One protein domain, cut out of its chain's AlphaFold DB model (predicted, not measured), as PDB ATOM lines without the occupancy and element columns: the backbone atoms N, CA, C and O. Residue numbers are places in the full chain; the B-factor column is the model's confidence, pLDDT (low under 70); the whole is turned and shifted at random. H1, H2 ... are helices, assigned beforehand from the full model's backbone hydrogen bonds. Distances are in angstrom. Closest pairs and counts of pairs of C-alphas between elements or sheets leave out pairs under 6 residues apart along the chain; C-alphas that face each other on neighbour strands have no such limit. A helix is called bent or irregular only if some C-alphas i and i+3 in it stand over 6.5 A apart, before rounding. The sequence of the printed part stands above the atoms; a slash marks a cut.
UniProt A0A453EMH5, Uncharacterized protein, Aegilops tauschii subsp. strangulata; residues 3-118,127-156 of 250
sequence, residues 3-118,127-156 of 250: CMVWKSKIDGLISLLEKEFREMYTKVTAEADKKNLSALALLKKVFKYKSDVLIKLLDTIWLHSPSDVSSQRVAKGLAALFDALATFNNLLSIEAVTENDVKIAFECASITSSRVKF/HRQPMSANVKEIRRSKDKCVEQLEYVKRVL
ATOM      1  N   CYS A   3     265.269 295.397 184.404       59.56
ATOM      2  CA  CYS A   3     265.742 294.494 183.349       59.56
ATOM      3  C   CYS A   3     265.404 293.013 183.611       59.56
ATOM      4  O   CYS A   3     265.239 292.235 182.683       59.56
ATOM      5  N   MET A   4     265.224 292.611 184.871       64.94
ATOM      6  CA  MET A   4     264.963 291.207 185.218       64.94
ATOM      7  C   MET A   4     263.488 290.805 185.091       64.94
ATOM      8  O   MET A   4     263.163 289.617 185.102       64.94
ATOM      9  N   VAL A   5     262.573 291.778 185.023       77.62
ATOM     10  CA  VAL A   5     261.136 291.532 185.249       77.62
ATOM     11  C   VAL A   5     260.300 291.775 183.993       77.62
ATOM     12  O   VAL A   5     259.186 291.270 183.900       77.62
ATOM     13  N   TRP A   6     260.820 292.476 182.983       85.25
ATOM     14  CA  TRP A   6     260.036 292.830 181.793       85.25
ATOM     15  C   TRP A   6     259.510 291.610 181.037       85.25
ATOM     16  O   TRP A   6     258.327 291.576 180.704       85.25
ATOM     17  N   LYS A   7     260.329 290.564 180.863       86.81
ATOM     18  CA  LYS A   7     259.919 289.342 180.160       86.81
ATOM     19  C   LYS A   7     258.774 288.636 180.886       86.81
ATOM     20  O   LYS A   7     257.783 288.290 180.257       86.81
ATOM     21  N   SER A   8     258.844 288.536 182.217       88.25
ATOM     22  CA  SER A   8     257.766 287.929 183.010       88.25
ATOM     23  C   SER A   8     256.491 288.780 183.042       88.25
ATOM     24  O   SER A   8     255.395 288.230 183.126       88.25
ATOM     25  N   LYS A   9     256.600 290.112 182.941       91.00
ATOM     26  CA  LYS A   9     255.433 291.001 182.800       91.00
ATOM     27  C   LYS A   9     254.779 290.874 181.430       91.00
ATOM     28  O   LYS A   9     253.552 290.831 181.379       91.00
ATOM     29  N   ILE A  10     255.570 290.755 180.362       92.62
ATOM     30  CA  ILE A  10     255.059 290.441 179.024       92.62
ATOM     31  C   ILE A  10     254.354 289.080 179.043       92.62
ATOM     32  O   ILE A  10     253.177 289.008 178.698       92.62
ATOM     33  N   ASP A  11     255.021 288.031 179.534       92.50
ATOM     34  CA  ASP A  11     254.455 286.678 179.618       92.50
ATOM     35  C   ASP A  11     253.162 286.650 180.445       92.50
ATOM     36  O   ASP A  11     252.187 286.002 180.072       92.50
ATOM     37  N   GLY A  12     253.116 287.404 181.546       93.12
ATOM     38  CA  GLY A  12     251.930 287.517 182.393       93.12
ATOM     39  C   GLY A  12     250.763 288.279 181.756       93.12
ATOM     40  O   GLY A  12     249.619 288.082 182.175       93.12
ATOM     41  N   LEU A  13     251.018 289.152 180.776       94.62
ATOM     42  CA  LEU A  13     249.970 289.830 180.009       94.62
ATOM     43  C   LEU A  13     249.501 288.969 178.828       94.62
ATOM     44  O   LEU A  13     248.300 288.889 178.592       94.62
ATOM     45  N   ILE A  14     250.414 288.256 178.159       94.69
ATOM     46  CA  ILE A  14     250.073 287.243 177.144       94.69
ATOM     47  C   ILE A  14     249.193 286.156 177.772       94.69
ATOM     48  O   ILE A  14     248.089 285.896 177.299       94.69
ATOM     49  N   SER A  15     249.625 285.600 178.909       93.94
ATOM     50  CA  SER A  15     248.874 284.599 179.672       93.94
ATOM     51  C   SER A  15     247.465 285.081 180.024       93.94
ATOM     52  O   SER A  15     246.504 284.332 179.826       93.94
ATOM     53  N   LEU A  16     247.319 286.337 180.474       93.25
ATOM     54  CA  LEU A  16     246.016 286.958 180.742       93.25
ATOM     55  C   LEU A  16     245.108 286.921 179.509       93.25
ATOM     56  O   LEU A  16     243.950 286.524 179.629       93.25
ATOM     57  N   LEU A  17     245.626 287.337 178.351       92.06
ATOM     58  CA  LEU A  17     244.857 287.440 177.112       92.06
ATOM     59  C   LEU A  17     244.486 286.069 176.529       92.06
ATOM     60  O   LEU A  17     243.415 285.926 175.943       92.06
ATOM     61  N   GLU A  18     245.331 285.055 176.694       90.31
ATOM     62  CA  GLU A  18     245.108 283.736 176.092       90.31
ATOM     63  C   GLU A  18     244.265 282.794 176.961       90.31
ATOM     64  O   GLU A  18     243.346 282.145 176.453       90.31
ATOM     65  N   LYS A  19     244.573 282.696 178.263       88.12
ATOM     66  CA  LYS A  19     244.060 281.613 179.126       88.12
ATOM     67  C   LYS A  19     243.723 282.025 180.556       88.12
ATOM     68  O   LYS A  19     242.670 281.651 181.066       88.12
ATOM     69  N   GLU A  20     244.565 282.824 181.202       87.69
ATOM     70  CA  GLU A  20     244.486 283.095 182.641       87.69
ATOM     71  C   GLU A  20     243.225 283.888 182.988       87.69
ATOM     72  O   GLU A  20     242.622 283.637 184.027       87.69
ATOM     73  N   PHE A  21     242.752 284.775 182.105       87.25
ATOM     74  CA  PHE A  21     241.461 285.431 182.314       87.25
ATOM     75  C   PHE A  21     240.297 284.430 182.334       87.25
ATOM     76  O   PHE A  21     239.423 284.527 183.196       87.25
ATOM     77  N   ARG A  22     240.299 283.443 181.426       85.38
ATOM     78  CA  ARG A  22     239.272 282.392 181.375       85.38
ATOM     79  C   ARG A  22     239.266 281.595 182.675       85.38
ATOM     80  O   ARG A  22     238.219 281.458 183.292       85.38
ATOM     81  N   GLU A  23     240.428 281.117 183.110       86.06
ATOM     82  CA  GLU A  23     240.579 280.329 184.343       86.06
ATOM     83  C   GLU A  23     240.218 281.121 185.606       86.06
ATOM     84  O   GLU A  23     239.590 280.595 186.524       86.06
ATOM     85  N   MET A  24     240.610 282.397 185.664       82.56
ATOM     86  CA  MET A  24     240.267 283.290 186.768       82.56
ATOM     87  C   MET A  24     238.756 283.501 186.835       82.56
ATOM     88  O   MET A  24     238.169 283.415 187.910       82.56
ATOM     89  N   TYR A  25     238.120 283.730 185.685       81.50
ATOM     90  CA  TYR A  25     236.680 283.928 185.619       81.50
ATOM     91  C   TYR A  25     235.914 282.669 186.044       81.50
ATOM     92  O   TYR A  25     234.996 282.770 186.852       81.50
ATOM     93  N   THR A  26     236.318 281.480 185.582       79.69
ATOM     94  CA  THR A  26     235.620 280.226 185.913       79.69
ATOM     95  C   THR A  26     235.706 279.868 187.396       79.69
ATOM     96  O   THR A  26     234.692 279.473 187.972       79.69
ATOM     97  N   LYS A  27     236.868 280.059 188.035       79.12
ATOM     98  CA  LYS A  27     237.046 279.847 189.485       79.12
ATOM     99  C   LYS A  27     236.157 280.776 190.306       79.12
ATOM    100  O   LYS A  27     235.397 280.316 191.150       79.12
ATOM    101  N   VAL A  28     236.179 282.068 189.980       75.19
ATOM    102  CA  VAL A  28     235.377 283.080 190.676       75.19
ATOM    103  C   VAL A  28     233.874 282.823 190.511       75.19
ATOM    104  O   VAL A  28     233.111 283.053 191.444       75.19
ATOM    105  N   THR A  29     233.432 282.295 189.364       71.12
ATOM    106  CA  THR A  29     232.028 281.893 189.169       71.12
ATOM    107  C   THR A  29     231.649 280.570 189.839       71.12
ATOM    108  O   THR A  29     230.465 280.348 190.069       71.12
ATOM    109  N   ALA A  30     232.609 279.689 190.134       70.62
ATOM    110  CA  ALA A  30     232.359 278.396 190.778       70.62
ATOM    111  C   ALA A  30     232.287 278.501 192.311       70.62
ATOM    112  O   ALA A  30     231.562 277.742 192.945       70.62
ATOM    113  N   GLU A  31     233.029 279.441 192.899       66.44
ATOM    114  CA  GLU A  31     233.086 279.666 194.351       66.44
ATOM    115  C   GLU A  31     231.972 280.598 194.866       66.44
ATOM    116  O   GLU A  31     231.694 280.635 196.064       66.44
ATOM    117  N   ALA A  32     231.324 281.366 193.986       55.62
ATOM    118  CA  ALA A  32     230.404 282.424 194.386       55.62
ATOM    119  C   ALA A  32     228.923 282.002 194.346       55.62
ATOM    120  O   ALA A  32     228.274 282.073 193.307       55.62
ATOM    121  N   ASP A  33     228.351 281.748 195.527       53.59
ATOM    122  CA  ASP A  33     226.899 281.799 195.791       53.59
ATOM    123  C   ASP A  33     226.392 283.255 196.003       53.59
ATOM    124  O   ASP A  33     225.268 283.498 196.439       53.59
ATOM    125  N   LYS A  34     227.216 284.282 195.716       51.72
ATOM    126  CA  LYS A  34     226.849 285.706 195.843       51.72
ATOM    127  C   LYS A  34     227.464 286.607 194.758       51.72
ATOM    128  O   LYS A  34     228.676 286.754 194.673       51.72
ATOM    129  N   LYS A  35     226.558 287.334 194.084       54.94
ATOM    130  CA  LYS A  35     226.703 288.604 193.331       54.94
ATOM    131  C   LYS A  35     227.553 288.603 192.050       54.94
ATOM    132  O   LYS A  35     228.754 288.825 192.092       54.94
ATOM    133  N   ASN A  36     226.851 288.520 190.913       62.47
ATOM    134  CA  ASN A  36     227.063 289.249 189.647       62.47
ATOM    135  C   ASN A  36     228.416 289.971 189.495       62.47
ATOM    136  O   ASN A  36     228.475 291.204 189.488       62.47
ATOM    137  N   LEU A  37     229.509 289.221 189.353       70.44
ATOM    138  CA  LEU A  37     230.794 289.809 189.010       70.44
ATOM    139  C   LEU A  37     230.862 289.980 187.493       70.44
ATOM    140  O   LEU A  37     230.915 289.001 186.745       70.44
ATOM    141  N   SER A  38     230.839 291.232 187.034       83.44
ATOM    142  CA  SER A  38     230.850 291.513 185.601       83.44
ATOM    143  C   SER A  38     232.194 291.131 184.981       83.44
ATOM    144  O   SER A  38     233.238 291.682 185.348       83.44
ATOM    145  N   ALA A  39     232.166 290.214 184.007       84.50
ATOM    146  CA  ALA A  39     233.360 289.786 183.271       84.50
ATOM    147  C   ALA A  39     234.087 290.978 182.625       84.50
ATOM    148  O   ALA A  39     235.315 291.056 182.658       84.50
ATOM    149  N   LEU A  40     233.322 291.937 182.093       87.75
ATOM    150  CA  LEU A  40     233.850 293.152 181.477       87.75
ATOM    151  C   LEU A  40     234.579 294.033 182.500       87.75
ATOM    152  O   LEU A  40     235.685 294.497 182.231       87.75
ATOM    153  N   ALA A  41     233.989 294.247 183.681       88.00
ATOM    154  CA  ALA A  41     234.599 295.070 184.725       88.00
ATOM    155  C   ALA A  41     235.890 294.440 185.274       88.00
ATOM    156  O   ALA A  41     236.888 295.140 185.464       88.00
ATOM    157  N   LEU A  42     235.892 293.118 185.483       88.69
ATOM    158  CA  LEU A  42     237.079 292.393 185.934       88.69
ATOM    159  C   LEU A  42     238.190 292.439 184.880       88.69
ATOM    160  O   LEU A  42     239.325 292.777 185.220       88.69
ATOM    161  N   LEU A  43     237.864 292.178 183.608       91.50
ATOM    162  CA  LEU A  43     238.834 292.245 182.513       91.50
ATOM    163  C   LEU A  43     239.452 293.638 182.408       91.50
ATOM    164  O   LEU A  43     240.674 293.751 182.425       91.50
ATOM    165  N   LYS A  44     238.622 294.690 182.365       91.56
ATOM    166  CA  LYS A  44     239.078 296.089 182.327       91.56
ATOM    167  C   LYS A  44     240.064 296.386 183.445       91.56
ATOM    168  O   LYS A  44     241.141 296.915 183.192       91.56
ATOM    169  N   LYS A  45     239.712 296.025 184.681       91.38
ATOM    170  CA  LYS A  45     240.541 296.302 185.857       91.38
ATOM    171  C   LYS A  45     241.887 295.585 185.783       91.38
ATOM    172  O   LYS A  45     242.925 296.220 185.967       91.38
ATOM    173  N   VAL A  46     241.880 294.277 185.519       91.44
ATOM    174  CA  VAL A  46     243.105 293.461 185.497       91.44
ATOM    175  C   VAL A  46     243.985 293.834 184.305       91.44
ATOM    176  O   VAL A  46     245.193 293.997 184.473       91.44
ATOM    177  N   PHE A  47     243.391 294.018 183.125       94.19
ATOM    178  CA  PHE A  47     244.115 294.412 181.921       94.19
ATOM    179  C   PHE A  47     244.753 295.793 182.076       94.19
ATOM    180  O   PHE A  47     245.953 295.928 181.841       94.19
ATOM    181  N   LYS A  48     243.995 296.800 182.532       93.69
ATOM    182  CA  LYS A  48     244.517 298.157 182.748       93.69
ATOM    183  C   LYS A  48     245.684 298.157 183.730       93.69
ATOM    184  O   LYS A  48     246.746 298.676 183.426       93.69
ATOM    185  N   TYR A  49     245.534 297.480 184.868       93.19
ATOM    186  CA  TYR A  49     246.618 297.382 185.843       93.19
ATOM    187  C   TYR A  49     247.878 296.715 185.262       93.19
ATOM    188  O   TYR A  49     248.977 297.253 185.400       93.19
ATOM    189  N   LYS A  50     247.744 295.551 184.605       93.19
ATOM    190  CA  LYS A  50     248.908 294.842 184.047       93.19
ATOM    191  C   LYS A  50     249.557 295.617 182.888       93.19
ATOM    192  O   LYS A  50     250.783 295.612 182.796       93.19
ATOM    193  N   SER A  51     248.768 296.284 182.042       93.69
ATOM    194  CA  SER A  51     249.273 297.106 180.933       93.69
ATOM    195  C   SER A  51     249.976 298.373 181.424       93.69
ATOM    196  O   SER A  51     251.113 298.592 181.023       93.69
ATOM    197  N   ASP A  52     249.399 299.129 182.363       93.06
ATOM    198  CA  ASP A  52     250.026 300.335 182.935       93.06
ATOM    199  C   ASP A  52     251.384 300.021 183.582       93.06
ATOM    200  O   ASP A  52     252.357 300.762 183.419       93.06
ATOM    201  N   VAL A  53     251.471 298.902 184.310       92.38
ATOM    202  CA  VAL A  53     252.731 298.437 184.911       92.38
ATOM    203  C   VAL A  53     253.761 298.095 183.834       92.38
ATOM    204  O   VAL A  53     254.933 298.431 183.989       92.38
ATOM    205  N   LEU A  54     253.345 297.427 182.755       92.94
ATOM    206  CA  LEU A  54     254.236 297.055 181.658       92.94
ATOM    207  C   LEU A  54     254.725 298.280 180.877       92.94
ATOM    208  O   LEU A  54     255.918 298.365 180.602       92.94
ATOM    209  N   ILE A  55     253.835 299.224 180.557       93.00
ATOM    210  CA  ILE A  55     254.164 300.452 179.821       93.00
ATOM    211  C   ILE A  55     255.212 301.250 180.595       93.00
ATOM    212  O   ILE A  55     256.298 301.486 180.075       93.00
ATOM    213  N   LYS A  56     254.959 301.546 181.878       91.31
ATOM    214  CA  LYS A  56     255.915 302.273 182.733       91.31
ATOM    215  C   LYS A  56     257.274 301.585 182.811       91.31
ATOM    216  O   LYS A  56     258.311 302.244 182.800       91.31
ATOM    217  N   LEU A  57     257.273 300.256 182.913       89.25
ATOM    218  CA  LEU A  57     258.500 299.469 182.965       89.25
ATOM    219  C   LEU A  57     259.289 299.579 181.654       89.25
ATOM    220  O   LEU A  57     260.494 299.817 181.698       89.25
ATOM    221  N   LEU A  58     258.624 299.394 180.512       89.19
ATOM    222  CA  LEU A  58     259.256 299.450 179.195       89.19
ATOM    223  C   LEU A  58     259.744 300.863 178.863       89.19
ATOM    224  O   LEU A  58     260.864 300.988 178.379       89.19
ATOM    225  N   ASP A  59     258.984 301.904 179.211       87.44
ATOM    226  CA  ASP A  59     259.418 303.302 179.085       87.44
ATOM    227  C   ASP A  59     260.672 303.579 179.911       87.44
ATOM    228  O   ASP A  59     261.624 304.176 179.416       87.44
ATOM    229  N   THR A  60     260.716 303.099 181.158       85.56
ATOM    230  CA  THR A  60     261.888 303.282 182.030       85.56
ATOM    231  C   THR A  60     263.117 302.574 181.459       85.56
ATOM    232  O   THR A  60     264.211 303.133 181.442       85.56
ATOM    233  N   ILE A  61     262.950 301.336 180.983       81.00
ATOM    234  CA  ILE A  61     264.038 300.567 180.363       81.00
ATOM    235  C   ILE A  61     264.524 301.266 179.091       81.00
ATOM    236  O   ILE A  61     265.728 301.348 178.870       81.00
ATOM    237  N   TRP A  62     263.602 301.785 178.282       79.75
ATOM    238  CA  TRP A  62     263.920 302.477 177.040       79.75
ATOM    239  C   TRP A  62     264.641 303.806 177.285       79.75
ATOM    240  O   TRP A  62     265.662 304.064 176.655       79.75
ATOM    241  N   LEU A  63     264.176 304.610 178.247       82.12
ATOM    242  CA  LEU A  63     264.776 305.899 178.608       82.12
ATOM    243  C   LEU A  63     266.239 305.766 179.051       82.12
ATOM    244  O   LEU A  63     267.069 306.606 178.717       82.12
ATOM    245  N   HIS A  64     266.547 304.716 179.810       74.94
ATOM    246  CA  HIS A  64     267.893 304.455 180.325       74.94
ATOM    247  C   HIS A  64     268.688 303.471 179.462       74.94
ATOM    248  O   HIS A  64     269.757 303.012 179.867       74.94
ATOM    249  N   SER A  65     268.168 303.127 178.284       67.88
ATOM    250  CA  SER A  65     268.845 302.235 177.361       67.88
ATOM    251  C   SER A  65     270.080 302.926 176.776       67.88
ATOM    252  O   SER A  65     269.963 304.040 176.262       67.88
ATOM    253  N   PRO A  66     271.255 302.274 176.769       62.59
ATOM    254  CA  PRO A  66     272.402 302.795 176.040       62.59
ATOM    255  C   PRO A  66     272.078 302.884 174.533       62.59
ATOM    256  O   PRO A  66     271.252 302.130 174.000       62.59
ATOM    257  N   SER A  67     272.658 303.880 173.856       59.34
ATOM    258  CA  SER A  67     272.282 304.308 172.494       59.34
ATOM    259  C   SER A  67     272.446 303.211 171.430       59.34
ATOM    260  O   SER A  67     271.773 303.223 170.406       59.34
ATOM    261  N   ASP A  68     273.307 302.240 171.696       57.31
ATOM    262  CA  ASP A  68     273.611 301.047 170.900       57.31
ATOM    263  C   ASP A  68     272.477 300.002 170.896       57.31
ATOM    264  O   ASP A  68     272.331 299.251 169.930       57.31
ATOM    265  N   VAL A  69     271.600 300.015 171.905       55.84
ATOM    266  CA  VAL A  69     270.395 299.163 171.981       55.84
ATOM    267  C   VAL A  69     269.165 299.864 171.372       55.84
ATOM    268  O   VAL A  69     268.160 299.218 171.053       55.84
ATOM    269  N   SER A  70     269.255 301.177 171.107       61.50
ATOM    270  CA  SER A  70     268.194 302.013 170.514       61.50
ATOM    271  C   SER A  70     268.030 301.810 169.003       61.50
ATOM    272  O   SER A  70     268.026 302.750 168.206       61.50
ATOM    273  N   SER A  71     267.863 300.560 168.573       75.69
ATOM    274  CA  SER A  71     267.547 300.284 167.175       75.69
ATOM    275  C   SER A  71     266.149 300.807 166.822       75.69
ATOM    276  O   SER A  71     265.191 300.670 167.591       75.69
ATOM    277  N   GLN A  72     265.994 301.326 165.600       81.38
ATOM    278  CA  GLN A  72     264.696 301.768 165.071       81.38
ATOM    279  C   GLN A  72     263.627 300.659 165.143       81.38
ATOM    280  O   GLN A  72     262.434 300.937 165.252       81.38
ATOM    281  N   ARG A  73     264.051 299.389 165.097       83.06
ATOM    282  CA  ARG A  73     263.175 298.214 165.201       83.06
ATOM    283  C   ARG A  73     262.525 298.107 166.579       83.06
ATOM    284  O   ARG A  73     261.323 297.866 166.651       83.06
ATOM    285  N   VAL A  74     263.294 298.313 167.651       84.94
ATOM    286  CA  VAL A  74     262.771 298.263 169.025       84.94
ATOM    287  C   VAL A  74     261.846 299.450 169.279       84.94
ATOM    288  O   VAL A  74     260.740 299.245 169.768       84.94
ATOM    289  N   ALA A  75     262.225 300.655 168.838       86.88
ATOM    290  CA  ALA A  75     261.384 301.849 168.959       86.88
ATOM    291  C   ALA A  75     260.016 301.675 168.273       86.88
ATOM    292  O   ALA A  75     258.972 301.910 168.880       86.88
ATOM    293  N   LYS A  76     260.012 301.194 167.019       89.69
ATOM    294  CA  LYS A  76     258.776 300.899 166.272       89.69
ATOM    295  C   LYS A  76     257.946 299.805 166.947       89.69
ATOM    296  O   LYS A  76     256.728 299.927 167.004       89.69
ATOM    297  N   GLY A  77     258.596 298.763 167.469       90.88
ATOM    298  CA  GLY A  77     257.930 297.684 168.198       90.88
ATOM    299  C   GLY A  77     257.242 298.161 169.476       90.88
ATOM    300  O   GLY A  77     256.089 297.815 169.711       90.88
ATOM    301  N   LEU A  78     257.923 298.982 170.280       91.75
ATOM    302  CA  LEU A  78     257.364 299.552 171.509       91.75
ATOM    303  C   LEU A  78     256.184 300.484 171.216       91.75
ATOM    304  O   LEU A  78     255.135 300.337 171.836       91.75
ATOM    305  N   ALA A  79     256.314 301.368 170.223       92.69
ATOM    306  CA  ALA A  79     255.222 302.249 169.812       92.69
ATOM    307  C   ALA A  79     253.985 301.456 169.352       92.69
ATOM    308  O   ALA A  79     252.874 301.728 169.803       92.69
ATOM    309  N   ALA A  80     254.181 300.430 168.516       94.88
ATOM    310  CA  ALA A  80     253.095 299.567 168.049       94.88
ATOM    311  C   ALA A  80     252.450 298.758 169.188       94.88
ATOM    312  O   ALA A  80     251.237 298.546 169.188       94.88
ATOM    313  N   LEU A  81     253.238 298.321 170.176       96.25
ATOM    314  CA  LEU A  81     252.719 297.663 171.371       96.25
ATOM    315  C   LEU A  81     251.847 298.612 172.197       96.25
ATOM    316  O   LEU A  81     250.739 298.238 172.575       96.25
ATOM    317  N   PHE A  82     252.328 299.821 172.485       95.00
ATOM    318  CA  PHE A  82     251.577 300.792 173.283       95.00
ATOM    319  C   PHE A  82     250.268 301.188 172.604       95.00
ATOM    320  O   PHE A  82     249.229 301.215 173.264       95.00
ATOM    321  N   ASP A  83     250.293 301.384 171.287       95.75
ATOM    322  CA  ASP A  83     249.095 301.656 170.494       95.75
ATOM    323  C   ASP A  83     248.098 300.485 170.525       95.75
ATOM    324  O   ASP A  83     246.904 300.678 170.769       95.75
ATOM    325  N   ALA A  84     248.579 299.242 170.390       96.31
ATOM    326  CA  ALA A  84     247.726 298.057 170.487       96.31
ATOM    327  C   ALA A  84     247.070 297.923 171.874       96.31
ATOM    328  O   ALA A  84     245.872 297.648 171.967       96.31
ATOM    329  N   LEU A  85     247.829 298.142 172.957       96.06
ATOM    330  CA  LEU A  85     247.307 298.095 174.329       96.06
ATOM    331  C   LEU A  85     246.278 299.205 174.586       96.06
ATOM    332  O   LEU A  85     245.232 298.940 175.186       96.06
ATOM    333  N   ALA A  86     246.545 300.424 174.109       94.56
ATOM    334  CA  ALA A  86     245.623 301.550 174.215       94.56
ATOM    335  C   ALA A  86     244.330 301.285 173.434       94.56
ATOM    336  O   ALA A  86     243.236 301.447 173.979       94.56
ATOM    337  N   THR A  87     244.448 300.794 172.198       94.50
ATOM    338  CA  THR A  87     243.312 300.422 171.346       94.50
ATOM    339  C   THR A  87     242.429 299.381 172.027       94.50
ATOM    340  O   THR A  87     241.214 299.565 172.105       94.50
ATOM    341  N   PHE A  88     243.020 298.326 172.598       94.31
ATOM    342  CA  PHE A  88     242.258 297.296 173.306       94.31
ATOM    343  C   PHE A  88     241.571 297.841 174.567       94.31
ATOM    344  O   PHE A  88     240.396 297.562 174.808       94.31
ATOM    345  N   ASN A  89     242.262 298.665 175.362       93.56
ATOM    346  CA  ASN A  89     241.680 299.276 176.560       93.56
ATOM    347  C   ASN A  89     240.507 300.220 176.227       93.56
ATOM    348  O   ASN A  89     239.483 300.223 176.921       93.56
ATOM    349  N   ASN A  90     240.642 300.993 175.149       91.69
ATOM    350  CA  ASN A  90     239.595 301.881 174.652       91.69
ATOM    351  C   ASN A  90     238.401 301.079 174.135       91.69
ATOM    352  O   ASN A  90     237.276 301.379 174.522       91.69
ATOM    353  N   LEU A  91     238.645 300.012 173.363       91.50
ATOM    354  CA  LEU A  91     237.609 299.102 172.872       91.50
ATOM    355  C   LEU A  91     236.767 298.544 174.021       91.50
ATOM    356  O   LEU A  91     235.542 298.600 173.971       91.50
ATOM    357  N   LEU A  92     237.412 298.049 175.083       88.62
ATOM    358  CA  LEU A  92     236.691 297.547 176.252       88.62
ATOM    359  C   LEU A  92     235.821 298.643 176.879       88.62
ATOM    360  O   LEU A  92     234.752 298.347 177.407       88.62
ATOM    361  N   SER A  93     236.267 299.899 176.847       86.81
ATOM    362  CA  SER A  93     235.596 301.046 177.470       86.81
ATOM    363  C   SER A  93     234.364 301.559 176.714       86.81
ATOM    364  O   SER A  93     233.593 302.307 177.306       86.81
ATOM    365  N   ILE A  94     234.133 301.119 175.473       85.19
ATOM    366  CA  ILE A  94     232.960 301.488 174.666       85.19
ATOM    367  C   ILE A  94     231.669 300.926 175.292       85.19
ATOM    368  O   ILE A  94     231.598 299.739 175.611       85.19
ATOM    369  N   GLU A  95     230.621 301.750 175.411       77.56
ATOM    370  CA  GLU A  95     229.317 301.351 175.985       77.56
ATOM    371  C   GLU A  95     228.621 300.224 175.209       77.56
ATOM    372  O   GLU A  95     227.906 299.410 175.788       77.56
ATOM    373  N   ALA A  96     228.866 300.132 173.901       80.75
ATOM    374  CA  ALA A  96     228.319 299.087 173.040       80.75
ATOM    375  C   ALA A  96     228.884 297.680 173.325       80.75
ATOM    376  O   ALA A  96     228.295 296.696 172.875       80.75
ATOM    377  N   VAL A  97     230.019 297.557 174.031       84.88
ATOM    378  CA  VAL A  97     230.614 296.254 174.359       84.88
ATOM    379  C   VAL A  97     229.894 295.643 175.554       84.88
ATOM    380  O   VAL A  97     229.967 296.141 176.678       84.88
ATOM    381  N   THR A  98     229.226 294.514 175.323       85.56
ATOM    382  CA  THR A  98     228.462 293.828 176.366       85.56
ATOM    383  C   THR A  98     229.304 292.789 177.105       85.56
ATOM    384  O   THR A  98     230.319 292.287 176.618       85.56
ATOM    385  N   GLU A  99     228.847 292.387 178.291       85.00
ATOM    386  CA  GLU A  99     229.484 291.304 179.044       85.00
ATOM    387  C   GLU A  99     229.471 289.969 178.277       85.00
ATOM    388  O   GLU A  99     230.413 289.179 178.372       85.00
ATOM    389  N   ASN A 100     228.422 289.726 177.484       84.00
ATOM    390  CA  ASN A 100     228.313 288.529 176.657       84.00
ATOM    391  C   ASN A 100     229.359 288.519 175.532       84.00
ATOM    392  O   ASN A 100     229.944 287.472 175.256       84.00
ATOM    393  N   ASP A 101     229.662 289.680 174.941       86.50
ATOM    394  CA  ASP A 101     230.708 289.793 173.921       86.50
ATOM    395  C   ASP A 101     232.076 289.380 174.485       86.50
ATOM    396  O   ASP A 101     232.794 288.596 173.866       86.50
ATOM    397  N   VAL A 102     232.411 289.825 175.703       86.56
ATOM    398  CA  VAL A 102     233.656 289.431 176.386       86.56
ATOM    399  C   VAL A 102     233.670 287.935 176.695       86.56
ATOM    400  O   VAL A 102     234.659 287.257 176.411       86.56
ATOM    401  N   LYS A 103     232.569 287.386 177.226       86.38
ATOM    402  CA  LYS A 103     232.466 285.950 177.538       86.38
ATOM    403  C   LYS A 103     232.655 285.076 176.303       86.38
ATOM    404  O   LYS A 103     233.321 284.047 176.388       86.38
ATOM    405  N   ILE A 104     232.099 285.471 175.159       85.56
ATOM    406  CA  ILE A 104     232.271 284.741 173.899       85.56
ATOM    407  C   ILE A 104     233.694 284.937 173.361       85.56
ATOM    408  O   ILE A 104     234.329 283.969 172.932       85.56
ATOM    409  N   ALA A 105     234.224 286.162 173.389       87.00
ATOM    410  CA  ALA A 105     235.549 286.475 172.857       87.00
ATOM    411  C   ALA A 105     236.674 285.710 173.575       87.00
ATOM    412  O   ALA A 105     237.579 285.221 172.899       87.00
ATOM    413  N   PHE A 106     236.562 285.548 174.897       88.44
ATOM    414  CA  PHE A 106     237.504 284.813 175.753       88.44
ATOM    415  C   PHE A 106     237.125 283.340 175.986       88.44
ATOM    416  O   PHE A 106     237.796 282.640 176.744       88.44
ATOM    417  N   GLU A 107     236.063 282.861 175.325       84.88
ATOM    418  CA  GLU A 107     235.536 281.492 175.438       84.88
ATOM    419  C   GLU A 107     235.170 281.082 176.881       84.88
ATOM    420  O   GLU A 107     235.211 279.908 177.250       84.88
ATOM    421  N   CYS A 108     234.761 282.051 177.702       72.94
ATOM    422  CA  CYS A 108     234.235 281.831 179.050       72.94
ATOM    423  C   CYS A 108     232.817 281.225 179.038       72.94
ATOM    424  O   CYS A 108     232.363 280.689 180.044       72.94
ATOM    425  N   ALA A 109     232.103 281.312 177.909       61.69
ATOM    426  CA  ALA A 109     230.699 280.909 177.771       61.69
ATOM    427  C   ALA A 109     230.450 279.383 177.754       61.69
ATOM    428  O   ALA A 109     229.301 278.952 177.686       61.69
ATOM    429  N   SER A 110     231.488 278.549 177.842       53.00
ATOM    430  CA  SER A 110     231.358 277.087 177.741       53.00
ATOM    431  C   SER A 110     230.897 276.383 179.028       53.00
ATOM    432  O   SER A 110     230.845 275.158 179.038       53.00
ATOM    433  N   ILE A 111     230.583 277.103 180.117       50.06
ATOM    434  CA  ILE A 111     230.281 276.471 181.423       50.06
ATOM    435  C   ILE A 111     228.858 276.748 181.935       50.06
ATOM    436  O   ILE A 111     228.324 275.968 182.719       50.06
ATOM    437  N   THR A 112     228.155 277.764 181.433       40.38
ATOM    438  CA  THR A 112     226.746 277.986 181.798       40.38
ATOM    439  C   THR A 112     225.802 277.289 180.824       40.38
ATOM    440  O   THR A 112     225.012 277.922 180.132       40.38
ATOM    441  N   SER A 113     225.852 275.961 180.793       42.09
ATOM    442  CA  SER A 113     224.629 275.186 180.600       42.09
ATOM    443  C   SER A 113     224.504 274.223 181.770       42.09
ATOM    444  O   SER A 113     224.857 273.045 181.703       42.09
ATOM    445  N   SER A 114     223.975 274.761 182.866       40.66
ATOM    446  CA  SER A 114     223.093 274.009 183.743       40.66
ATOM    447  C   SER A 114     222.228 273.073 182.903       40.66
ATOM    448  O   SER A 114     221.557 273.522 181.975       40.66
ATOM    449  N   ARG A 115     222.293 271.784 183.237       40.38
ATOM    450  CA  ARG A 115     221.320 270.723 182.951       40.38
ATOM    451  C   ARG A 115     219.998 271.246 182.371       40.38
ATOM    452  O   ARG A 115     219.019 271.403 183.089       40.38
ATOM    453  N   VAL A 116     219.940 271.410 181.058       35.12
ATOM    454  CA  VAL A 116     218.705 271.156 180.331       35.12
ATOM    455  C   VAL A 116     218.989 269.885 179.566       35.12
ATOM    456  O   VAL A 116     219.846 269.854 178.683       35.12
ATOM    457  N   LYS A 117     218.333 268.804 179.990       40.44
ATOM    458  CA  LYS A 117     218.266 267.561 179.232       40.44
ATOM    459  C   LYS A 117     217.616 267.897 177.888       40.44
ATOM    460  O   LYS A 117     216.399 267.845 177.772       40.44
ATOM    461  N   PHE A 118     218.407 268.269 176.889       33.31
ATOM    462  CA  PHE A 118     217.956 268.191 175.511       33.31
ATOM    463  C   PHE A 118     218.218 266.770 175.047       33.31
ATOM    464  O   PHE A 118     219.353 266.294 175.000       33.31
ATOM    465  N   HIS A 127     223.453 276.049 162.285       41.09
ATOM    466  CA  HIS A 127     223.451 277.472 161.957       41.09
ATOM    467  C   HIS A 127     224.373 278.155 162.979       41.09
ATOM    468  O   HIS A 127     224.001 278.366 164.133       41.09
ATOM    469  N   ARG A 128     225.633 278.404 162.597       45.91
ATOM    470  CA  ARG A 128     226.533 279.253 163.380       45.91
ATOM    471  C   ARG A 128     225.883 280.628 163.379       45.91
ATOM    472  O   ARG A 128     225.882 281.285 162.343       45.91
ATOM    473  N   GLN A 129     225.299 281.031 164.507       49.16
ATOM    474  CA  GLN A 129     224.838 282.404 164.664       49.16
ATOM    475  C   GLN A 129     225.983 283.350 164.262       49.16
ATOM    476  O   GLN A 129     227.136 283.094 164.638       49.16
ATOM    477  N   PRO A 130     225.710 284.388 163.455       56.16
ATOM    478  CA  PRO A 130     226.733 285.333 163.051       56.16
ATOM    479  C   PRO A 130     227.312 285.983 164.307       56.16
ATOM    480  O   PRO A 130     226.611 286.612 165.092       56.16
ATOM    481  N   MET A 131     228.607 285.770 164.518       65.25
ATOM    482  CA  MET A 131     229.333 286.334 165.650       65.25
ATOM    483  C   MET A 131     229.244 287.862 165.605       65.25
ATOM    484  O   MET A 131     229.501 288.436 164.538       65.25
ATOM    485  N   SER A 132     228.886 288.493 166.733       80.81
ATOM    486  CA  SER A 132     228.714 289.948 166.818       80.81
ATOM    487  C   SER A 132     229.975 290.669 166.329       80.81
ATOM    488  O   SER A 132     231.097 290.159 166.458       80.81
ATOM    489  N   ALA A 133     229.800 291.850 165.730       85.94
ATOM    490  CA  ALA A 133     230.924 292.664 165.271       85.94
ATOM    491  C   ALA A 133     231.908 292.946 166.422       85.94
ATOM    492  O   ALA A 133     233.114 292.795 166.243       85.94
ATOM    493  N   ASN A 134     231.378 293.201 167.623       86.69
ATOM    494  CA  ASN A 134     232.147 293.416 168.847       86.69
ATOM    495  C   ASN A 134     233.009 292.205 169.223       86.69
ATOM    496  O   ASN A 134     234.191 292.368 169.501       86.69
ATOM    497  N   VAL A 135     232.472 290.979 169.185       87.75
ATOM    498  CA  VAL A 135     233.260 289.768 169.493       87.75
ATOM    499  C   VAL A 135     234.418 289.601 168.512       87.75
ATOM    500  O   VAL A 135     235.526 289.245 168.920       87.75
ATOM    501  N   LYS A 136     234.178 289.844 167.216       88.88
ATOM    502  CA  LYS A 136     235.241 289.782 166.201       88.88
ATOM    503  C   LYS A 136     236.321 290.821 166.485       88.88
ATOM    504  O   LYS A 136     237.498 290.489 166.400       88.88
ATOM    505  N   GLU A 137     235.924 292.032 166.852       90.94
ATOM    506  CA  GLU A 137     236.855 293.125 167.113       90.94
ATOM    507  C   GLU A 137     237.668 292.925 168.395       90.94
ATOM    508  O   GLU A 137     238.887 293.081 168.375       90.94
ATOM    509  N   ILE A 138     237.037 292.449 169.475       91.06
ATOM    510  CA  ILE A 138     237.734 292.064 170.711       91.06
ATOM    511  C   ILE A 138     238.784 290.999 170.404       91.06
ATOM    512  O   ILE A 138     239.922 291.127 170.846       91.06
ATOM    513  N   ARG A 139     238.435 289.962 169.632       91.94
ATOM    514  CA  ARG A 139     239.395 288.910 169.264       91.94
ATOM    515  C   ARG A 139     240.551 289.457 168.437       91.94
ATOM    516  O   ARG A 139     241.691 289.191 168.791       91.94
ATOM    517  N   ARG A 140     240.277 290.271 167.415       92.25
ATOM    518  CA  ARG A 140     241.326 290.891 166.588       92.25
ATOM    519  C   ARG A 140     242.267 291.763 167.404       92.25
ATOM    520  O   ARG A 140     243.478 291.623 167.278       92.25
ATOM    521  N   SER A 141     241.725 292.647 168.237       93.12
ATOM    522  CA  SER A 141     242.531 293.562 169.043       93.12
ATOM    523  C   SER A 141     243.328 292.803 170.114       93.12
ATOM    524  O   SER A 141     244.516 293.063 170.289       93.12
ATOM    525  N   LYS A 142     242.738 291.769 170.726       93.81
ATOM    526  CA  LYS A 142     243.430 290.833 171.626       93.81
ATOM    527  C   LYS A 142     244.590 290.116 170.924       93.81
ATOM    528  O   LYS A 142     245.705 290.119 171.440       93.81
ATOM    529  N   ASP A 143     244.344 289.529 169.753       93.50
ATOM    530  CA  ASP A 143     245.366 288.821 168.972       93.50
ATOM    531  C   ASP A 143     246.476 289.788 168.529       93.50
ATOM    532  O   ASP A 143     247.656 289.441 168.576       93.50
ATOM    533  N   LYS A 144     246.122 291.040 168.205       95.44
ATOM    534  CA  LYS A 144     247.092 292.093 167.898       95.44
ATOM    535  C   LYS A 144     247.975 292.433 169.097       95.44
ATOM    536  O   LYS A 144     249.188 292.541 168.930       95.44
ATOM    537  N   CYS A 145     247.407 292.566 170.298       95.81
ATOM    538  CA  CYS A 145     248.194 292.765 171.516       95.81
ATOM    539  C   CYS A 145     249.183 291.616 171.735       95.81
ATOM    540  O   CYS A 145     250.352 291.880 172.000       95.81
ATOM    541  N   VAL A 146     248.743 290.361 171.597       95.88
ATOM    542  CA  VAL A 146     249.616 289.184 171.757       95.88
ATOM    543  C   VAL A 146     250.738 289.183 170.716       95.88
ATOM    544  O   VAL A 146     251.901 289.006 171.076       95.88
ATOM    545  N   GLU A 147     250.423 289.464 169.449       95.88
ATOM    546  CA  GLU A 147     251.419 289.576 168.378       95.88
ATOM    547  C   GLU A 147     252.482 290.639 168.702       95.88
ATOM    548  O   GLU A 147     253.680 290.372 168.584       95.88
ATOM    549  N   GLN A 148     252.066 291.833 169.142       95.62
ATOM    550  CA  GLN A 148     253.005 292.905 169.489       95.62
ATOM    551  C   GLN A 148     253.816 292.588 170.751       95.62
ATOM    552  O   GLN A 148     255.009 292.889 170.799       95.62
ATOM    553  N   LEU A 149     253.208 291.945 171.749       94.75
ATOM    554  CA  LEU A 149     253.894 291.499 172.962       94.75
ATOM    555  C   LEU A 149     254.998 290.484 172.632       94.75
ATOM    556  O   LEU A 149     256.128 290.643 173.098       94.75
ATOM    557  N   GLU A 150     254.712 289.490 171.787       94.06
ATOM    558  CA  GLU A 150     255.705 288.509 171.327       94.06
ATOM    559  C   GLU A 150     256.771 289.135 170.418       94.06
ATOM    560  O   GLU A 150     257.954 288.781 170.497       94.06
ATOM    561  N   TYR A 151     256.391 290.101 169.577       92.94
ATOM    562  CA  TYR A 151     257.346 290.846 168.762       92.94
ATOM    563  C   TYR A 151     258.339 291.615 169.634       92.94
ATOM    564  O   TYR A 151     259.547 291.396 169.507       92.94
ATOM    565  N   VAL A 152     257.844 292.462 170.548       90.94
ATOM    566  CA  VAL A 152     258.676 293.225 171.492       90.94
ATOM    567  C   VAL A 152     259.548 292.271 172.294       90.94
ATOM    568  O   VAL A 152     260.753 292.474 172.362       90.94
ATOM    569  N   LYS A 153     258.996 291.165 172.797       89.19
ATOM    570  CA  LYS A 153     259.763 290.155 173.532       89.19
ATOM    571  C   LYS A 153     260.938 289.564 172.763       89.19
ATOM    572  O   LYS A 153     261.944 289.211 173.376       89.19
ATOM    573  N   ARG A 154     260.823 289.462 171.440       87.88
ATOM    574  CA  ARG A 154     261.883 288.961 170.561       87.88
ATOM    575  C   ARG A 154     262.925 290.022 170.224       87.88
ATOM    576  O   ARG A 154     264.101 289.688 170.130       87.88
ATOM    577  N   VAL A 155     262.504 291.264 169.979       85.50
ATOM    578  CA  VAL A 155     263.423 292.337 169.553       85.50
ATOM    579  C   VAL A 155     264.106 293.040 170.720       85.50
ATOM    580  O   VAL A 155     265.178 293.611 170.537       85.50
ATOM    581  N   LEU A 156     263.503 293.011 171.909       82.00
ATOM    582  CA  LEU A 156     264.023 293.658 173.106       82.00
ATOM    583  C   LEU A 156     265.154 292.793 173.682       82.00
ATOM    584  O   LEU A 156     264.932 291.856 174.448       82.00
TER     585      LEU A 156
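This is residues 3 to 118 and 127 to 156 of the 250 residues of an uncharacterized protein of Aegilops tauschii subsp. strangulata (UniProt A0A453EMH5). H1a, the first arm of bent H1, stands with H2, H3 and H5 in an up-and-down bundle, each running against the one before; at one end H1b turns aside and short H4 packs on H2 and H5. Residues 113 to 118 stick out there. The printed part has 146 residues with five named helices, H1 to H5, and no named strand: all helix. It is only just compact, close to loose, with radius of gyration of the C-alphas 17.6 A, spanning 65 by 33 by 25 A.

Find C-alpha 6 at (260.036, 292.830, 181.793), where H1, residues 6 to 31, begins. Assigned as one helix by its hydrogen bonds, it is bent, C-alphas 18 and 21 being 7.4 A apart: H1a is 6 to 18, H1b 21 to 31. From first to last C-alpha, H2, residues 39 to 63, measures 35.6 A; H3, 72 to 93, 31.6 A; H4, 99 to 105, 9.9 A; H5, 133 to 155, 32.8 A, ending at (263.423, 292.337, 169.553).

Look for H1a touching H5, closest C-alphas Ile 14 and Val 146, 5.7 A. H2 and H3 form a hairpin, closest C-alphas Lys 44 and Leu 92, 6.7 A. H2 and H5 are apart. Every O i to N i+4 pair in H1a, H1b, H2, H3, H4 and H5 is within hydrogen-bond range.

Residues 119 to 126 are cut out; C-alphas 118 and 127 are 17.3 A apart. Of the links printed whole, none is long. Confidence is under 70 in 29 residues, among them 109 to 118.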